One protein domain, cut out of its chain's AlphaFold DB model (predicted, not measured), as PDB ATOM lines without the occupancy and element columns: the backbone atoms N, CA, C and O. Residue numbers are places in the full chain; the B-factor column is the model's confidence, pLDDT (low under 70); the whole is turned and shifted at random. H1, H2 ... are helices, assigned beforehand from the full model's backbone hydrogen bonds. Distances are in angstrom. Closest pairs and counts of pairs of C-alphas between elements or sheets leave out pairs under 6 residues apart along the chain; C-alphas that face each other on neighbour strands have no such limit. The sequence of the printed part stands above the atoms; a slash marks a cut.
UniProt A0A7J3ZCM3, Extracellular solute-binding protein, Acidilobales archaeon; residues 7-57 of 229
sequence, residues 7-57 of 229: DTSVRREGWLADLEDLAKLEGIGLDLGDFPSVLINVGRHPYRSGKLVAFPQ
ATOM      1  N   ASP A   7     128.574 248.401 253.872       51.69
ATOM      2  CA  ASP A   7     128.449 247.354 254.896       51.69
ATOM      3  C   ASP A   7     127.005 247.182 255.422       51.69
ATOM      4  O   ASP A   7     126.501 246.069 255.555       51.69
ATOM      5  N   THR A   8     126.272 248.277 255.657       53.09
ATOM      6  CA  THR A   8     124.889 248.196 256.166       53.09
ATOM      7  C   THR A   8     123.856 247.769 255.124       53.09
ATOM      8  O   THR A   8     122.835 247.192 255.503       53.09
ATOM      9  N   SER A   9     124.085 248.039 253.833       53.69
ATOM     10  CA  SER A   9     123.194 247.577 252.757       53.69
ATOM     11  C   SER A   9     123.378 246.088 252.482       53.69
ATOM     12  O   SER A   9     122.391 245.362 252.473       53.69
ATOM     13  N   VAL A  10     124.626 245.618 252.392       60.16
ATOM     14  CA  VAL A  10     124.945 244.202 252.140       60.16
ATOM     15  C   VAL A  10     124.400 243.305 253.265       60.16
ATOM     16  O   VAL A  10     123.782 242.276 252.996       60.16
ATOM     17  N   ARG A  11     124.518 243.741 254.530       62.00
ATOM     18  CA  ARG A  11     123.940 243.031 255.688       62.00
ATOM     19  C   ARG A  11     122.410 242.924 255.642       62.00
ATOM     20  O   ARG A  11     121.866 241.884 255.995       62.00
ATOM     21  N   ARG A  12     121.708 243.987 255.222       60.34
ATOM     22  CA  ARG A  12     120.231 244.013 255.176       60.34
ATOM     23  C   ARG A  12     119.640 243.232 254.013       60.34
ATOM     24  O   ARG A  12     118.512 242.769 254.125       60.34
ATOM     25  N   GLU A  13     120.366 243.134 252.908       70.25
ATOM     26  CA  GLU A  13     119.887 242.493 251.680       70.25
ATOM     27  C   GLU A  13     120.088 240.968 251.691       70.25
ATOM     28  O   GLU A  13     119.717 240.291 250.737       70.25
ATOM     29  N   GLY A  14     120.614 240.413 252.792       69.62
ATOM     30  CA  GLY A  14     120.794 238.969 252.966       69.62
ATOM     31  C   GLY A  14     121.929 238.391 252.122       69.62
ATOM     32  O   GLY A  14     121.962 237.190 251.889       69.62
ATOM     33  N   TRP A  15     122.851 239.235 251.655       81.38
ATOM     34  CA  TRP A  15     123.964 238.831 250.791       81.38
ATOM     35  C   TRP A  15     125.135 238.201 251.548       81.38
ATOM     36  O   TRP A  15     126.103 237.787 250.926       81.38
ATOM     37  N   LEU A  16     125.077 238.160 252.881       84.00
ATOM     38  CA  LEU A  16     126.133 237.581 253.702       84.00
ATOM     39  C   LEU A  16     125.706 236.224 254.240       84.00
ATOM     40  O   LEU A  16     124.631 236.092 254.833       84.00
ATOM     41  N   ALA A  17     126.581 235.239 254.059       85.44
ATOM     42  CA  ALA A  17     126.416 233.917 254.630       85.44
ATOM     43  C   ALA A  17     126.505 233.958 256.163       85.44
ATOM     44  O   ALA A  17     127.177 234.803 256.758       85.44
ATOM     45  N   ASP A  18     125.832 233.003 256.798       90.81
ATOM     46  CA  ASP A  18     126.038 232.718 258.212       90.81
ATOM     47  C   ASP A  18     127.331 231.913 258.363       90.81
ATOM     48  O   ASP A  18     127.388 230.742 257.987       90.81
ATOM     49  N   LEU A  19     128.379 232.550 258.880       90.50
ATOM     50  CA  LEU A  19     129.692 231.932 259.035       90.50
ATOM     51  C   LEU A  19     129.675 230.786 260.055       90.50
ATOM     52  O   LEU A  19     130.480 229.867 259.936       90.50
ATOM     53  N   GLU A  20     128.756 230.805 261.025       90.88
ATOM     54  CA  GLU A  20     128.597 229.707 261.985       90.88
ATOM     55  C   GLU A  20     127.969 228.478 261.311       90.88
ATOM     56  O   GLU A  20     128.332 227.349 261.637       90.88
ATOM     57  N   ASP A  21     127.067 228.668 260.344       91.88
ATOM     58  CA  ASP A  21     126.513 227.562 259.556       91.88
ATOM     59  C   ASP A  21     127.497 227.072 258.486       91.88
ATOM     60  O   ASP A  21     127.643 225.863 258.308       91.88
ATOM     61  N   LEU A  22     128.231 227.981 257.831       90.25
ATOM     62  CA  LEU A  22     129.282 227.622 256.875       90.25
ATOM     63  C   LEU A  22     130.384 226.792 257.545       90.25
ATOM     64  O   LEU A  22     130.771 225.751 257.024       90.25
ATOM     65  N   ALA A  23     130.842 227.195 258.733       90.88
ATOM     66  CA  ALA A  23     131.845 226.440 259.476       90.88
ATOM     67  C   ALA A  23     131.365 225.022 259.822       90.88
ATOM     68  O   ALA A  23     132.129 224.070 259.683       90.88
ATOM     69  N   LYS A  24     130.088 224.844 260.196       92.69
ATOM     70  CA  LYS A  24     129.512 223.507 260.435       92.69
ATOM     71  C   LYS A  24     129.494 222.650 259.171       92.69
ATOM     72  O   LYS A  24     129.806 221.466 259.262       92.69
ATOM     73  N   LEU A  25     129.124 223.226 258.024       92.38
ATOM     74  CA  LEU A  25     129.105 222.516 256.738       92.38
ATOM     75  C   LEU A  25     130.502 222.031 256.339       92.38
ATOM     76  O   LEU A  25     130.650 220.905 255.875       92.38
ATOM     77  N   GLU A  26     131.517 222.853 256.594       93.44
ATOM     78  CA  GLU A  26     132.921 222.551 256.292       93.44
ATOM     79  C   GLU A  26     133.624 221.734 257.397       93.44
ATOM     80  O   GLU A  26     134.802 221.403 257.277       93.44
ATOM     81  N   GLY A  27     132.934 221.404 258.496       93.38
ATOM     82  CA  GLY A  27     133.526 220.683 259.629       93.38
ATOM     83  C   GLY A  27     134.586 221.479 260.404       93.38
ATOM     84  O   GLY A  27     135.443 220.888 261.061       93.38
ATOM     85  N   ILE A  28     134.541 222.811 260.339       92.25
ATOM     86  CA  ILE A  28     135.463 223.734 261.009       92.25
ATOM     87  C   ILE A  28     134.900 224.123 262.382       92.25
ATOM     88  O   ILE A  28     133.778 224.615 262.504       92.25
ATOM     89  N   GLY A  29     135.703 223.951 263.435       89.50
ATOM     90  CA  GLY A  29     135.398 224.494 264.759       89.50
ATOM     91  C   GLY A  29     135.765 225.975 264.847       89.50
ATOM     92  O   GLY A  29     136.917 226.333 264.620       89.50
ATOM     93  N   LEU A  30     134.804 226.834 265.198       88.50
ATOM     94  CA  LEU A  30     135.064 228.246 265.497       88.50
ATOM     95  C   LEU A  30     135.259 228.434 267.004       88.50
ATOM     96  O   LEU A  30     134.302 228.312 267.769       88.50
ATOM     97  N   ASP A  31     136.473 228.784 267.429       90.00
ATOM     98  CA  ASP A  31     136.730 229.205 268.808       90.00
ATOM     99  C   ASP A  31     136.448 230.704 268.970       90.00
ATOM    100  O   ASP A  31     137.337 231.552 268.937       90.00
ATOM    101  N   LEU A  32     135.167 231.052 269.107       88.50
ATOM    102  CA  LEU A  32     134.760 232.445 269.323       88.50
ATOM    103  C   LEU A  32     135.194 232.982 270.698       88.50
ATOM    104  O   LEU A  32     135.146 234.195 270.904       88.50
ATOM    105  N   GLY A  33     135.581 232.104 271.633       89.62
ATOM    106  CA  GLY A  33     136.054 232.474 272.968       89.62
ATOM    107  C   GLY A  33     137.462 233.067 272.964       89.62
ATOM    108  O   GLY A  33     137.782 233.855 273.852       89.62
ATOM    109  N   ASP A  34     138.256 232.761 271.937       89.44
ATOM    110  CA  ASP A  34     139.600 233.315 271.728       89.44
ATOM    111  C   ASP A  34     139.584 234.804 271.317       89.44
ATOM    112  O   ASP A  34     140.603 235.493 271.323       89.44
ATOM    113  N   PHE A  35     138.406 235.353 270.997       86.19
ATOM    114  CA  PHE A  35     138.243 236.744 270.581       86.19
ATOM    115  C   PHE A  35     137.582 237.591 271.673       86.19
ATOM    116  O   PHE A  35     136.592 237.172 272.281       86.19
ATOM    117  N   PRO A  36     138.011 238.855 271.855       85.06
ATOM    118  CA  PRO A  36     137.226 239.827 272.597       85.06
ATOM    119  C   PRO A  36     135.793 239.881 272.058       85.06
ATOM    120  O   PRO A  36     135.567 240.125 270.869       85.06
ATOM    121  N   SER A  37     134.811 239.699 272.942       86.62
ATOM    122  CA  SER A  37     133.396 239.586 272.557       86.62
ATOM    123  C   SER A  37     132.891 240.794 271.762       86.62
ATOM    124  O   SER A  37     132.005 240.664 270.917       86.62
ATOM    125  N   VAL A  38     133.480 241.975 271.978       82.31
ATOM    126  CA  VAL A  38     133.190 243.187 271.205       82.31
ATOM    127  C   VAL A  38     133.500 243.023 269.712       82.31
ATOM    128  O   VAL A  38     132.696 243.467 268.894       82.31
ATOM    129  N   LEU A  39     134.585 242.335 269.342       82.81
ATOM    130  CA  LEU A  39     134.964 242.102 267.944       82.81
ATOM    131  C   LEU A  39     133.996 241.128 267.266       82.81
ATOM    132  O   LEU A  39     133.536 241.385 266.153       82.81
ATOM    133  N   ILE A  40     133.604 240.069 267.978       89.12
ATOM    134  CA  ILE A  40     132.575 239.134 267.506       89.12
ATOM    135  C   ILE A  40     131.235 239.855 267.320       89.12
ATOM    136  O   ILE A  40     130.576 239.699 266.295       89.12
ATOM    137  N   ASN A  41     130.846 240.708 268.269       87.94
ATOM    138  CA  ASN A  41     129.584 241.442 268.213       87.94
ATOM    139  C   ASN A  41     129.476 242.371 266.997       87.94
ATOM    140  O   ASN A  41     128.382 242.507 266.447       87.94
ATOM    141  N   VAL A  42     130.575 243.001 266.565       83.81
ATOM    142  CA  VAL A  42     130.597 243.838 265.350       83.81
ATOM    143  C   VAL A  42     130.385 242.998 264.085       83.81
ATOM    144  O   VAL A  42     129.743 243.460 263.138       83.81
ATOM    145  N   GLY A  43     130.859 241.751 264.085       87.75
ATOM    146  CA  GLY A  43     130.626 240.782 263.015       87.75
ATOM    147  C   GLY A  43     129.197 240.234 262.947       87.75
ATOM    148  O   GLY A  43     128.853 239.574 261.969       87.75
ATOM    149  N   ARG A  44     128.341 240.504 263.944       88.50
ATOM    150  CA  ARG A  44     126.965 239.985 263.993       88.50
ATOM    151  C   ARG A  44     125.951 240.898 263.302       88.50
ATOM    152  O   ARG A  44     126.009 242.128 263.416       88.50
ATOM    153  N   HIS A  45     124.982 240.297 262.610       86.44
ATOM    154  CA  HIS A  45     123.821 240.998 262.058       86.44
ATOM    155  C   HIS A  45     122.495 240.266 262.342       86.44
ATOM    156  O   HIS A  45     122.332 239.132 261.892       86.44
ATOM    157  N   PRO A  46     121.520 240.895 263.038       85.19
ATOM    158  CA  PRO A  46     121.603 242.179 263.749       85.19
ATOM    159  C   PRO A  46     122.731 242.239 264.799       85.19
ATOM    160  O   PRO A  46     123.182 241.208 265.291       85.19
ATOM    161  N   TYR A  47     123.210 243.447 265.119       83.69
ATOM    162  CA  TYR A  47     124.326 243.662 266.057       83.69
ATOM    163  C   TYR A  47     124.084 242.940 267.395       83.69
ATOM    164  O   TYR A  47     122.988 243.031 267.949       83.69
ATOM    165  N   ARG A  48     125.105 242.239 267.909       84.62
ATOM    166  CA  ARG A  48     125.104 241.384 269.124       84.62
ATOM    167  C   ARG A  48     124.219 240.135 269.109       84.62
ATOM    168  O   ARG A  48     124.603 239.152 269.728       84.62
ATOM    169  N   SER A  49     123.056 240.154 268.466       87.62
ATOM    170  CA  SER A  49     122.065 239.072 268.589       87.62
ATOM    171  C   SER A  49     121.949 238.165 267.369       87.62
ATOM    172  O   SER A  49     121.370 237.088 267.468       87.62
ATOM    173  N   GLY A  50     122.437 238.610 266.216       88.75
ATOM    174  CA  GLY A  50     122.230 237.908 264.962       88.75
ATOM    175  C   GLY A  50     123.377 237.011 264.524       88.75
ATOM    176  O   GLY A  50     124.338 236.767 265.258       88.75
ATOM    177  N   LYS A  51     123.250 236.548 263.281       90.56
ATOM    178  CA  LYS A  51     124.191 235.646 262.613       90.56
ATOM    179  C   LYS A  51     125.570 236.285 262.539       90.56
ATOM    180  O   LYS A  51     125.666 237.497 262.316       90.56
ATOM    181  N   LEU A  52     126.622 235.491 262.715       90.50
ATOM    182  CA  LEU A  52     127.980 235.947 262.453       90.50
ATOM    183  C   LEU A  52     128.174 236.033 260.936       90.50
ATOM    184  O   LEU A  52     128.246 235.016 260.261       90.50
ATOM    185  N   VAL A  53     128.218 237.248 260.398       90.19
ATOM    186  CA  VAL A  53     128.287 237.506 258.947       90.19
ATOM    187  C   VAL A  53     129.645 238.047 258.501       90.19
ATOM    188  O   VAL A  53     129.891 238.236 257.314       90.19
ATOM    189  N   ALA A  54     130.525 238.333 259.457       87.19
ATOM    190  CA  ALA A  54     131.889 238.769 259.218       87.19
ATOM    191  C   ALA A  54     132.783 238.323 260.378       87.19
ATOM    192  O   ALA A  54     132.376 238.401 261.539       87.19
ATOM    193  N   PHE A  55     134.004 237.892 260.068       85.06
ATOM    194  CA  PHE A  55     134.976 237.459 261.070       85.06
ATOM    195  C   PHE A  55     136.055 238.538 261.272       85.06
ATOM    196  O   PHE A  55     136.517 239.121 260.281       85.06
ATOM    197  N   PRO A  56     136.454 238.853 262.518       79.94
ATOM    198  CA  PRO A  56     137.517 239.824 262.758       79.94
ATOM    199  C   PRO A  56     138.857 239.266 262.262       79.94
ATOM    200  O   PRO A  56     139.310 238.227 262.731       79.94
ATOM    201  N   GLN A  57     139.502 239.959 261.322       79.12
ATOM    202  CA  GLN A  57     140.827 239.568 260.827       79.12
ATOM    203  C   GLN A  57     141.939 240.361 261.517       79.12
ATOM    204  O   GLN A  57     142.997 239.822 261.826       79.12
TER     205      GLN A  57
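What this domain is: This is residues 7 to 57 of the 229 residues of the protein "Extracellular solute-binding protein" of Acidilobales archaeon (UniProt A0A7J3ZCM3). Little regular structure: three short helices, H1, H2 and H3, sit apart along a broad arc of loops, and residues 43 to 57, with no named element, fold back into its middle, where residues 44 to 45 pair briefly, antiparallel, with residues 51 to 52. Residues 22 to 27 stick out. The printed part has 51 residues, 19 of them in named elements, all helix, with no named strand. It is compact, with a radius of gyration of the C-alphas of 10.9 A, and spans 28 by 25 by 19 A.

How they stand to each other: H1, residues 7 to 12, is apart from H2, residues 19 to 25. H3, residues 37 to 42, is apart from both. In all three helices every O i to N i+4 pair is within hydrogen-bond range.

Where its parts are: H1 begins at C-alpha 7 (128.449, 247.354, 254.896) and measures 8.9 A; H2 measures 9.7 A. H3, 8.8 A, ends at C-alpha 42 (130.597, 243.838, 265.350).

The domain as a whole: The C-alphas farthest apart, Ser 9 and Gly 27, are 29.6 A apart. The printed part has no cut. H2 to H3 is a long link. Residues 7 to 12 and 14 have pLDDT under 70.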